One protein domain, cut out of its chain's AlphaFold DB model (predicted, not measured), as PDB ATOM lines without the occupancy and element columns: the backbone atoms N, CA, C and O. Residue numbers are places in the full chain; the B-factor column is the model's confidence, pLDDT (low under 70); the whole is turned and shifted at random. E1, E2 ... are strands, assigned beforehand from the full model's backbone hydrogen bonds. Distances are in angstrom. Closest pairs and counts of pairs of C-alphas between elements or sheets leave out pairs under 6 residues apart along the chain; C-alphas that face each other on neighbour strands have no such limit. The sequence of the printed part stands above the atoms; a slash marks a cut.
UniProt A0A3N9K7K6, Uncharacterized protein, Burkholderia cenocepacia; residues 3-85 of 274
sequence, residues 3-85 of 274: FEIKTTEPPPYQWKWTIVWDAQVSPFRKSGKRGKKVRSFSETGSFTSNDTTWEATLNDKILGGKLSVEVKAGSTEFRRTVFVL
ATOM      1  N   PHE A   3       5.064  44.491 -20.431       97.38
ATOM      2  CA  PHE A   3       4.943  44.516 -18.978       97.38
ATOM      3  C   PHE A   3       6.105  43.739 -18.366       97.38
ATOM      4  O   PHE A   3       6.503  42.707 -18.896       97.38
ATOM      5  N   GLU A   4       6.619  44.227 -17.242       97.56
ATOM      6  CA  GLU A   4       7.692  43.591 -16.481       97.56
ATOM      7  C   GLU A   4       7.312  43.590 -14.999       97.56
ATOM      8  O   GLU A   4       6.828  44.599 -14.474       97.56
ATOM      9  N   ILE A   5       7.542  42.463 -14.326       97.31
ATOM     10  CA  ILE A   5       7.488  42.354 -12.869       97.31
ATOM     11  C   ILE A   5       8.895  42.186 -12.295       97.31
ATOM     12  O   ILE A   5       9.771  41.582 -12.909       97.31
ATOM     13  N   LYS A   6       9.106  42.686 -11.077       97.00
ATOM     14  CA  LYS A   6      10.323  42.436 -10.299       97.00
ATOM     15  C   LYS A   6       9.935  41.631  -9.073       97.00
ATOM     16  O   LYS A   6       9.181  42.122  -8.238       97.00
ATOM     17  N   THR A   7      10.420  40.398  -8.990       96.69
ATOM     18  CA  THR A   7      10.089  39.463  -7.914       96.69
ATOM     19  C   THR A   7      11.281  38.567  -7.593       96.69
ATOM     20  O   THR A   7      12.120  38.316  -8.456       96.69
ATOM     21  N   THR A   8      11.356  38.104  -6.348       96.25
ATOM     22  CA  THR A   8      12.290  37.058  -5.901       96.25
ATOM     23  C   THR A   8      11.628  35.681  -5.833       96.25
ATOM     24  O   THR A   8      12.308  34.690  -5.583       96.25
ATOM     25  N   GLU A   9      10.307  35.620  -6.007       97.44
ATOM     26  CA  GLU A   9       9.534  34.377  -6.032       97.44
ATOM     27  C   GLU A   9       9.902  33.570  -7.287       97.44
ATOM     28  O   GLU A   9      10.003  34.161  -8.366       97.44
ATOM     29  N   PRO A  10      10.110  32.246  -7.189       96.81
ATOM     30  CA  PRO A  10      10.440  31.435  -8.353       96.81
ATOM     31  C   PRO A  10       9.237  31.316  -9.311       96.81
ATOM     32  O   PRO A  10       8.084  31.373  -8.870       96.81
ATOM     33  N   PRO A  11       9.479  31.106 -10.619       96.94
ATOM     34  CA  PRO A  11       8.419  30.765 -11.563       96.94
ATOM     35  C   PRO A  11       7.778  29.406 -11.211       96.94
ATOM     36  O   PRO A  11       8.388  28.598 -10.505       96.94
ATOM     37  N   PRO A  12       6.576  29.099 -11.729       97.31
ATOM     38  CA  PRO A  12       5.852  29.834 -12.769       97.31
ATOM     39  C   PRO A  12       5.062  31.057 -12.277       97.31
ATOM     40  O   PRO A  12       4.470  31.045 -11.198       97.31
ATOM     41  N   TYR A  13       4.968  32.079 -13.130       98.25
ATOM     42  CA  TYR A  13       4.141  33.268 -12.916       98.25
ATOM     43  C   TYR A  13       2.811  33.146 -13.659       98.25
ATOM     44  O   TYR A  13       2.783  32.835 -14.852       98.25
ATOM     45  N   GLN A  14       1.706  33.414 -12.963       98.25
ATOM     46  CA  GLN A  14       0.366  33.398 -13.553       98.25
ATOM     47  C   GLN A  14       0.008  34.806 -14.005       98.25
ATOM     48  O   GLN A  14      -0.189  35.694 -13.176       98.25
ATOM     49  N   TRP A  15      -0.089  35.002 -15.311       98.31
ATOM     50  CA  TRP A  15      -0.471  36.262 -15.923       98.31
ATOM     51  C   TRP A  15      -1.956  36.236 -16.249       98.31
ATOM     52  O   TRP A  15      -2.475  35.273 -16.817       98.31
ATOM     53  N   LYS A  16      -2.642  37.326 -15.936       98.25
ATOM     54  CA  LYS A  16      -4.025  37.573 -16.319       98.25
ATOM     55  C   LYS A  16      -4.139  38.996 -16.819       98.25
ATOM     56  O   LYS A  16      -3.554  39.916 -16.256       98.25
ATOM     57  N   TRP A  17      -4.923  39.200 -17.861       98.44
ATOM     58  CA  TRP A  17      -5.218  40.533 -18.347       98.44
ATOM     59  C   TRP A  17      -6.691  40.672 -18.695       98.44
ATOM     60  O   TRP A  17      -7.357  39.715 -19.094       98.44
ATOM     61  N   THR A  18      -7.203  41.886 -18.545       98.56
ATOM     62  CA  THR A  18      -8.552  42.272 -18.954       98.56
ATOM     63  C   THR A  18      -8.487  43.660 -19.569       98.56
ATOM     64  O   THR A  18      -7.974  44.588 -18.941       98.56
ATOM     65  N   ILE A  19      -9.013  43.816 -20.780       98.69
ATOM     66  CA  ILE A  19      -9.178  45.111 -21.437       98.69
ATOM     67  C   ILE A  19     -10.660  45.419 -21.585       98.69
ATOM     68  O   ILE A  19     -11.433  44.563 -22.013       98.69
ATOM     69  N   VAL A  20     -11.057  46.626 -21.187       98.62
ATOM     70  CA  VAL A  20     -12.449  47.082 -21.234       98.62
ATOM     71  C   VAL A  20     -12.517  48.453 -21.885       98.62
ATOM     72  O   VAL A  20     -11.726  49.342 -21.562       98.62
ATOM     73  N   TRP A  21     -13.516  48.653 -22.736       98.50
ATOM     74  CA  TRP A  21     -13.877  49.968 -23.243       98.50
ATOM     75  C   TRP A  21     -15.389  50.164 -23.193       98.50
ATOM     76  O   TRP A  21     -16.167  49.398 -23.769       98.50
ATOM     77  N   ASP A  22     -15.800  51.215 -22.493       97.88
ATOM     78  CA  ASP A  22     -17.180  51.668 -22.449       97.88
ATOM     79  C   ASP A  22     -17.388  52.705 -23.547       97.88
ATOM     80  O   ASP A  22     -17.014  53.866 -23.411       97.88
ATOM     81  N   ALA A  23     -18.000  52.279 -24.647       97.19
ATOM     82  CA  ALA A  23     -18.261  53.144 -25.777       97.19
ATOM     83  C   ALA A  23     -19.307  54.200 -25.416       97.19
ATOM     84  O   ALA A  23     -20.478  53.886 -25.166       97.19
ATOM     85  N   GLN A  24     -18.880  55.457 -25.427       96.62
ATOM     86  CA  GLN A  24     -19.722  56.624 -25.211       96.62
ATOM     87  C   GLN A  24     -19.780  57.476 -26.474       96.62
ATOM     88  O   GLN A  24     -18.775  57.602 -27.178       96.62
ATOM     89  N   VAL A  25     -20.948  58.076 -26.724       95.00
ATOM     90  CA  VAL A  25     -21.190  58.934 -27.896       95.00
ATOM     91  C   VAL A  25     -20.136  60.039 -27.967       95.00
ATOM     92  O   VAL A  25     -19.891  60.727 -26.972       95.00
ATOM     93  N   SER A  26     -19.522  60.204 -29.136       93.38
ATOM     94  CA  SER A  26     -18.540  61.254 -29.387       93.38
ATOM     95  C   SER A  26     -19.175  62.640 -29.234       93.38
ATOM     96  O   SER A  26     -20.358  62.826 -29.530       93.38
ATOM     97  N   PRO A  27     -18.426  63.634 -28.739       87.56
ATOM     98  CA  PRO A  27     -18.971  64.968 -28.560       87.56
ATOM     99  C   PRO A  27     -19.211  65.647 -29.915       87.56
ATOM    100  O   PRO A  27     -18.398  65.544 -30.826       87.56
ATOM    101  N   PHE A  28     -20.282  66.438 -30.022       74.31
ATOM    102  CA  PHE A  28     -20.546  67.253 -31.218       74.31
ATOM    103  C   PHE A  28     -19.460  68.309 -31.480       74.31
ATOM    104  O   PHE A  28     -19.244  68.730 -32.611       74.31
ATOM    105  N   ARG A  29     -18.786  68.775 -30.421       75.62
ATOM    106  CA  ARG A  29     -17.697  69.758 -30.488       75.62
ATOM    107  C   ARG A  29     -16.401  69.092 -30.062       75.62
ATOM    108  O   ARG A  29     -16.407  68.325 -29.105       75.62
ATOM    109  N   LYS A  30     -15.285  69.457 -30.700       68.44
ATOM    110  CA  LYS A  30     -13.961  68.877 -30.414       68.44
ATOM    111  C   LYS A  30     -13.631  68.856 -28.913       68.44
ATOM    112  O   LYS A  30     -13.202  67.829 -28.427       68.44
ATOM    113  N   SER A  31     -13.928  69.913 -28.153       69.31
ATOM    114  CA  SER A  31     -13.653  69.996 -26.705       69.31
ATOM    115  C   SER A  31     -14.775  69.493 -25.777       69.31
ATOM    116  O   SER A  31     -14.729  69.730 -24.569       69.31
ATOM    117  N   GLY A  32     -15.815  68.848 -26.308       76.25
ATOM    118  CA  GLY A  32     -16.925  68.345 -25.498       76.25
ATOM    119  C   GLY A  32     -16.569  67.074 -24.722       76.25
ATOM    120  O   GLY A  32     -15.700  66.304 -25.120       76.25
ATOM    121  N   LYS A  33     -17.280  66.821 -23.618       87.50
ATOM    122  CA  LYS A  33     -17.235  65.516 -22.940       87.50
ATOM    123  C   LYS A  33     -18.015  64.485 -23.752       87.50
ATOM    124  O   LYS A  33     -19.030  64.834 -24.362       87.50
ATOM    125  N   ARG A  34     -17.587  63.219 -23.710       92.75
ATOM    126  CA  ARG A  34     -18.376  62.120 -24.279       92.75
ATOM    127  C   ARG A  34     -19.763  62.054 -23.641       92.75
ATOM    128  O   ARG A  34     -19.942  62.362 -22.460       92.75
ATOM    129  N   GLY A  35     -20.741  61.675 -24.453       92.38
ATOM    130  CA  GLY A  35     -22.139  61.572 -24.067       92.38
ATOM    131  C   GLY A  35     -22.466  60.271 -23.333       92.38
ATOM    132  O   GLY A  35     -21.649  59.678 -22.622       92.38
ATOM    133  N   LYS A  36     -23.706  59.809 -23.512       93.81
ATOM    134  CA  LYS A  36     -24.179  58.563 -22.902       93.81
ATOM    135  C   LYS A  36     -23.376  57.357 -23.395       93.81
ATOM    136  O   LYS A  36     -22.957  57.299 -24.551       93.81
ATOM    137  N   LYS A  37     -23.228  56.365 -22.522       96.25
ATOM    138  CA  LYS A  37     -22.732  55.036 -22.879       96.25
ATOM    139  C   LYS A  37     -23.750  54.324 -23.765       96.25
ATOM    140  O   LYS A  37     -24.940  54.311 -23.453       96.25
ATOM    141  N   VAL A  38     -23.277  53.721 -24.850       95.69
ATOM    142  CA  VAL A  38     -24.113  52.971 -25.799       95.69
ATOM    143  C   VAL A  38     -23.784  51.480 -25.839       95.69
ATOM    144  O   VAL A  38     -24.648  50.685 -26.221       95.69
ATOM    145  N   ARG A  39     -22.565  51.086 -25.436       96.12
ATOM    146  CA  ARG A  39     -22.109  49.688 -25.384       96.12
ATOM    147  C   ARG A  39     -20.880  49.529 -24.480       96.12
ATOM    148  O   ARG A  39     -20.128  50.478 -24.306       96.12
ATOM    149  N   SER A  40     -20.670  48.330 -23.940       97.62
ATOM    150  CA  SER A  40     -19.390  47.906 -23.354       97.62
ATOM    151  C   SER A  40     -18.755  46.834 -24.216       97.62
ATOM    152  O   SER A  40     -19.446  45.930 -24.694       97.62
ATOM    153  N   PHE A  41     -17.441  46.908 -24.349       98.31
ATOM    154  CA  PHE A  41     -16.611  45.862 -24.915       98.31
ATOM    155  C   PHE A  41     -15.612  45.401 -23.862       98.31
ATOM    156  O   PHE A  41     -15.108  46.210 -23.085       98.31
ATOM    157  N   SER A  42     -15.347  44.100 -23.823       98.12
ATOM    158  CA  SER A  42     -14.372  43.520 -22.911       98.12
ATOM    159  C   SER A  42     -13.710  42.325 -23.566       98.12
ATOM    160  O   SER A  42     -14.374  41.541 -24.243       98.12
ATOM    161  N   GLU A  43     -12.424  42.156 -23.298       98.38
ATOM    162  CA  GLU A  43     -11.710  40.919 -23.571       98.38
ATOM    163  C   GLU A  43     -10.778  40.588 -22.405       98.38
ATOM    164  O   GLU A  43     -10.379  41.466 -21.638       98.38
ATOM    165  N   THR A  44     -10.474  39.308 -22.225       98.06
ATOM    166  CA  THR A  44      -9.592  38.836 -21.165       98.06
ATOM    167  C   THR A  44      -8.788  37.646 -21.657       98.06
ATOM    168  O   THR A  44      -9.233  36.900 -22.529       98.06
ATOM    169  N   GLY A  45      -7.615  37.457 -21.073       97.88
ATOM    170  CA  GLY A  45      -6.800  36.275 -21.274       97.88
ATOM    171  C   GLY A  45      -5.993  35.971 -20.025       97.88
ATOM    172  O   GLY A  45      -5.846  36.805 -19.128       97.88
ATOM    173  N   SER A  46      -5.479  34.753 -19.968       97.62
ATOM    174  CA  SER A  46      -4.586  34.310 -18.908       97.62
ATOM    175  C   SER A  46      -3.652  33.239 -19.430       97.62
ATOM    176  O   SER A  46      -4.048  32.432 -20.269       97.62
ATOM    177  N   PHE A  47      -2.437  33.216 -18.912       97.44
ATOM    178  CA  PHE A  47      -1.427  32.228 -19.262       97.44
ATOM    179  C   PHE A  47      -0.397  32.126 -18.138       97.44
ATOM    180  O   PHE A  47      -0.386  32.924 -17.199       97.44
ATOM    181  N   THR A  48       0.482  31.141 -18.248       97.69
ATOM    182  CA  THR A  48       1.583  30.932 -17.313       97.69
ATOM    183  C   THR A  48       2.902  31.112 -18.050       97.69
ATOM    184  O   THR A  48       3.028  30.657 -19.184       97.69
ATOM    185  N   SER A  49       3.880  31.764 -17.423       97.00
ATOM    186  CA  SER A  49       5.220  31.943 -17.989       97.00
ATOM    187  C   SER A  49       6.299  31.800 -16.919       97.00
ATOM    188  O   SER A  49       6.044  32.042 -15.739       97.00
ATOM    189  N   ASN A  50       7.508  31.428 -17.338       97.94
ATOM    190  CA  ASN A  50       8.701  31.497 -16.493       97.94
ATOM    191  C   ASN A  50       9.410  32.858 -16.597       97.94
ATOM    192  O   ASN A  50      10.281  33.155 -15.780       97.94
ATOM    193  N   ASP A  51       9.020  33.684 -17.568       97.75
ATOM    194  CA  ASP A  51       9.587  35.006 -17.796       97.75
ATOM    195  C   ASP A  51       8.891  36.057 -16.933       97.75
ATOM    196  O   ASP A  51       7.665  36.086 -16.798       97.75
ATOM    197  N   THR A  52       9.676  36.987 -16.393       97.31
ATOM    198  CA  THR A  52       9.169  38.160 -15.667       97.31
ATOM    199  C   THR A  52       8.647  39.256 -16.595       97.31
ATOM    200  O   THR A  52       8.181  40.293 -16.121       97.31
ATOM    201  N   THR A  53       8.715  39.039 -17.910       97.62
ATOM    202  CA  THR A  53       8.254  39.977 -18.931       97.62
ATOM    203  C   THR A  53       7.171  39.352 -19.797       97.62
ATOM    204  O   THR A  53       7.158  38.147 -20.039       97.62
ATOM    205  N   TRP A  54       6.262  40.192 -20.277       97.31
ATOM    206  CA  TRP A  54       5.241  39.807 -21.239       97.31
ATOM    207  C   TRP A  54       5.019  40.922 -22.253       97.31
ATOM    208  O   TRP A  54       4.721  42.064 -21.890       97.31
ATOM    209  N   GLU A  55       5.122  40.583 -23.535       96.19
ATOM    210  CA  GLU A  55       4.620  41.431 -24.605       96.19
ATOM    211  C   GLU A  55       3.108  41.239 -24.746       96.19
ATOM    212  O   GLU A  55       2.625  40.170 -25.110       96.19
ATOM    213  N   ALA A  56       2.349  42.295 -24.461       94.44
ATOM    214  CA  ALA A  56       0.898  42.287 -24.529       94.44
ATOM    215  C   ALA A  56       0.399  42.255 -25.980       94.44
ATOM    216  O   ALA A  56       0.031  43.291 -26.534       94.44
ATOM    217  N   THR A  57       0.380  41.062 -26.577       91.19
ATOM    218  CA  THR A  57      -0.173  40.802 -27.917       91.19
ATOM    219  C   THR A  57      -1.699  40.727 -27.931       91.19
ATOM    220  O   THR A  57      -2.294  40.805 -28.997       91.19
ATOM    221  N   LEU A  58      -2.342  40.608 -26.759       95.31
ATOM    222  CA  LEU A  58      -3.805  40.588 -26.593       95.31
ATOM    223  C   LEU A  58      -4.494  39.560 -27.513       95.31
ATOM    224  O   LEU A  58      -5.453  39.880 -28.208       95.31
ATOM    225  N   ASN A  59      -3.981  38.323 -27.527       93.81
ATOM    226  CA  ASN A  59      -4.426  37.250 -28.431       93.81
ATOM    227  C   ASN A  59      -4.362  37.647 -29.919       93.81
ATOM    228  O   ASN A  59      -5.257  37.309 -30.692       93.81
ATOM    229  N   ASP A  60      -3.323  38.399 -30.284       94.12
ATOM    230  CA  ASP A  60      -3.048  38.911 -31.629       94.12
ATOM    231  C   ASP A  60      -4.111  39.876 -32.179       94.12
ATOM    232  O   ASP A  60      -4.194  40.099 -33.388       94.12
ATOM    233  N   LYS A  61      -4.909  40.490 -31.293       95.75
ATOM    234  CA  LYS A  61      -5.940  41.469 -31.655       95.75
ATOM    235  C   LYS A  61      -5.492  42.898 -31.405       95.75
ATOM    236  O   LYS A  61      -4.855  43.217 -30.401       95.75
ATOM    237  N   ILE A  62      -5.938  43.803 -32.273       96.56
ATOM    238  CA  ILE A  62      -5.763  45.245 -32.058       96.56
ATOM    239  C   ILE A  62      -6.948  45.786 -31.257       96.56
ATOM    240  O   ILE A  62      -8.027  46.037 -31.795       96.56
ATOM    241  N   LEU A  63      -6.729  45.987 -29.958       97.69
ATOM    242  CA  LEU A  63      -7.727  46.481 -29.009       97.69
ATOM    243  C   LEU A  63      -7.229  47.722 -28.273       97.69
ATOM    244  O   LEU A  63      -6.030  47.899 -28.064       97.69
ATOM    245  N   GLY A  64      -8.166  48.552 -27.818       97.75
ATOM    246  CA  GLY A  64      -7.869  49.678 -26.940       97.75
ATOM    247  C   GLY A  64      -8.887  49.848 -25.821       97.75
ATOM    248  O   GLY A  64      -9.873  49.118 -25.739       97.75
ATOM    249  N   GLY A  65      -8.627  50.792 -24.924       98.06
ATOM    250  CA  GLY A  65      -9.374  50.994 -23.687       98.06
ATOM    251  C   GLY A  65      -8.520  50.785 -22.440       98.06
ATOM    252  O   GLY A  65      -7.291  50.886 -22.465       98.06
ATOM    253  N   LYS A  66      -9.180  50.513 -21.315       98.44
ATOM    254  CA  LYS A  66      -8.542  50.315 -20.013       98.44
ATOM    255  C   LYS A  66      -8.039  48.876 -19.896       98.44
ATOM    256  O   LYS A  66      -8.824  47.976 -19.606       98.44
ATOM    257  N   LEU A  67      -6.738  48.669 -20.083       98.62
ATOM    258  CA  LEU A  67      -6.073  47.379 -19.897       98.62
ATOM    259  C   LEU A  67      -5.582  47.251 -18.455       98.62
ATOM    260  O   LEU A  67      -4.809  48.082 -17.981       98.62
ATOM    261  N   SER A  68      -6.009  46.199 -17.762       98.44
ATOM    262  CA  SER A  68      -5.475  45.785 -16.464       98.44
ATOM    263  C   SER A  68      -4.725  44.472 -16.619       98.44
ATOM    264  O   SER A  68      -5.270  43.528 -17.181       98.44
ATOM    265  N   VAL A  69      -3.497  44.425 -16.113       98.44
ATOM    266  CA  VAL A  69      -2.641  43.237 -16.080       98.44
ATOM    267  C   VAL A  69      -2.382  42.890 -14.624       98.44
ATOM    268  O   VAL A  69      -2.000  43.757 -13.836       98.44
ATOM    269  N   GLU A  70      -2.619  41.636 -14.285       98.31
ATOM    270  CA  GLU A  70      -2.462  41.046 -12.964       98.31
ATOM    271  C   GLU A  70      -1.472  39.885 -13.079       98.31
ATOM    272  O   GLU A  70      -1.569  39.080 -14.006       98.31
ATOM    273  N   VAL A  71      -0.503  39.812 -12.169       98.31
ATOM    274  CA  VAL A  71       0.503  38.743 -12.164       98.31
ATOM    275  C   VAL A  71       0.634  38.175 -10.769       98.31
ATOM    276  O   VAL A  71       0.885  38.924  -9.828       98.31
ATOM    277  N   LYS A  72       0.508  36.858 -10.638       98.31
ATOM    278  CA  LYS A  72       0.773  36.150  -9.387       98.31
ATOM    279  C   LYS A  72       2.113  35.430  -9.470       98.31
ATOM    280  O   LYS A  72       2.307  34.590 -10.349       98.31
ATOM    281  N   ALA A  73       3.014  35.752  -8.548       97.56
ATOM    282  CA  ALA A  73       4.318  35.122  -8.380       97.56
ATOM    283  C   ALA A  73       4.417  34.583  -6.948       97.56
ATOM    284  O   ALA A  73       4.544  35.361  -6.005       97.56
ATOM    285  N   GLY A  74       4.287  33.264  -6.777       94.06
ATOM    286  CA  GLY A  74       4.191  32.646  -5.452       94.06
ATOM    287  C   GLY A  74       3.038  33.232  -4.629       94.06
ATOM    288  O   GLY A  74       1.864  33.099  -4.994       94.06
ATOM    289  N   SER A  75       3.385  33.891  -3.521       93.88
ATOM    290  CA  SER A  75       2.437  34.579  -2.634       93.88
ATOM    291  C   SER A  75       2.162  36.041  -3.016       93.88
ATOM    292  O   SER A  75       1.219  36.645  -2.505       93.88
ATOM    293  N   THR A  76       2.966  36.606  -3.921       96.50
ATOM    294  CA  THR A  76       2.920  38.020  -4.303       96.50
ATOM    295  C   THR A  76       2.006  38.242  -5.506       96.50
ATOM    296  O   THR A  76       2.070  37.506  -6.493       96.50
ATOM    297  N   GLU A  77       1.193  39.299  -5.459       97.19
ATOM    298  CA  GLU A  77       0.330  39.727  -6.562       97.19
ATOM    299  C   GLU A  77       0.697  41.141  -7.029       97.19
ATOM    300  O   GLU A  77       0.799  42.083  -6.243       97.19
ATOM    301  N   PHE A  78       0.876  41.293  -8.338       98.00
ATOM    302  CA  PHE A  78       1.137  42.559  -9.010       98.00
ATOM    303  C   PHE A  78      -0.086  42.965  -9.818       98.00
ATOM    304  O   PHE A  78      -0.726  42.123 -10.445       98.00
ATOM    305  N   ARG A  79      -0.372  44.268  -9.875       97.81
ATOM    306  CA  ARG A  79      -1.395  44.816 -10.768       97.81
ATOM    307  C   ARG A  79      -0.940  46.124 -11.390       97.81
ATOM    308  O   ARG A  79      -0.511  47.040 -10.690       97.81
ATOM    309  N   ARG A  80      -1.104  46.246 -12.705       97.88
ATOM    310  CA  ARG A  80      -0.897  47.497 -13.441       97.88
ATOM    311  C   ARG A  80      -2.084  47.770 -14.347       97.88
ATOM    312  O   ARG A  80      -2.587  46.871 -15.010       97.88
ATOM    313  N   THR A  81      -2.495  49.032 -14.408       97.88
ATOM    314  CA  THR A  81      -3.507  49.499 -15.354       97.88
ATOM    315  C   THR A  81      -2.915  50.570 -16.256       97.88
ATOM    316  O   THR A  81      -2.207  51.460 -15.786       97.88
ATOM    317  N   VAL A  82      -3.222  50.480 -17.546       97.50
ATOM    318  CA  VAL A  82      -2.860  51.458 -18.577       97.50
ATOM    319  C   VAL A  82      -4.064  51.726 -19.480       97.50
ATOM    320  O   VAL A  82      -4.994  50.919 -19.546       97.50
ATOM    321  N   PHE A  83      -4.045  52.857 -20.179       97.31
ATOM    322  CA  PHE A  83      -5.011  53.162 -21.231       97.31
ATOM    323  C   PHE A  83      -4.333  53.008 -22.586       97.31
ATOM    324  O   PHE A  83      -3.309  53.636 -22.847       97.31
ATOM    325  N   VAL A  84      -4.903  52.156 -23.430       97.50
ATOM    326  CA  VAL A  84      -4.471  51.962 -24.812       97.50
ATOM    327  C   VAL A  84      -5.372  52.821 -25.692       97.50
ATOM    328  O   VAL A  84      -6.583  52.611 -25.727       97.50
ATOM    329  N   LEU A  85      -4.782  53.812 -26.357       97.25
ATOM    330  CA  LEU A  85      -5.482  54.790 -27.189       97.25
ATOM    331  C   LEU A  85      -5.187  54.558 -28.673       97.25
ATOM    332  O   LEU A  85      -4.199  53.919 -29.033       97.25
TER     333      LEU A  85
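AT A GLANCE: This is residues 3 to 85 of the 274 residues of an uncharacterized protein of Burkholderia cenocepacia (UniProt A0A3N9K7K6). What would one see first? One twisted antiparallel sheet of two hairpins side by side, E1 with E2 and E4 with E5, in which the long hairpin E1 and E2 runs on past the shorter one to a loop, residues 25 to 36, at the far end. Over one face of the sheet lie the first printed residues, the short strand E3 and the loop after it, while the other face is bare. How is it made up? The printed part has 83 residues, with no named helix and five named strands, E1 to E5 along the chain, and its class is all strand. The sheet's order is E2, E1, E4, E5. What is its outline? It is a rod of 52 by 21 by 17 A, loose, with a radius of gyration of the C-alphas of 16.2 A.

HOW THE PARTS SIT: What pairs with the first printed residues? Residues 3 to 4 pair, antiparallel, with residues 53 to 54 of E3, residues 53 to 55. E3 pairs with no named strand. How do the long strands stand? E1, residues 13 to 24, and E2, residues 37 to 49, form a hairpin, antiparallel at 170 degrees, with N 17 and O 45 at 2.9 A. What is on the other side of E1? E4, residues 65 to 73, is antiparallel to E1 at 165 degrees; N 16 and O 70 are within hydrogen-bond range at 2.8 A, and the facing C-alphas of Ile 19 and Leu 67 are 4.1 A apart. What ends the sheet? E5, residues 76 to 84, forms a hairpin with E4, antiparallel at 163 degrees, with N 69 and O 80 at 2.8 A; E2 and E5 are the edge strands and are apart.

IN THESE COORDINATES: Where does E1 run? It goes from C-alpha 13 at (4.141, 33.268, -12.916) to C-alpha 24 at (-19.722, 56.624, -25.211), 35.6 A. How long are the others? E2 measures 36.6 A from first to last C-alpha, E3 6.9 A, E4 26.0 A and E5 25.9 A. Where does E5 end? C-alpha 84 is at (-4.471, 51.962, -24.812).

THE WHOLE: How far does it reach? The two C-alphas farthest apart, those of Pro 10 and Phe 28, are 52.6 A apart. How are the strands linked? The printed part has no cut. The link from E1 to E2 is long, with 12 residues; that from E3 to E4 is short, and those from E2 to E3 and from E4 to E5 are tight. Where is confidence low? The mean pLDDT of the printed part is 95.3, and residues 30 to 31 are under 70 in this model.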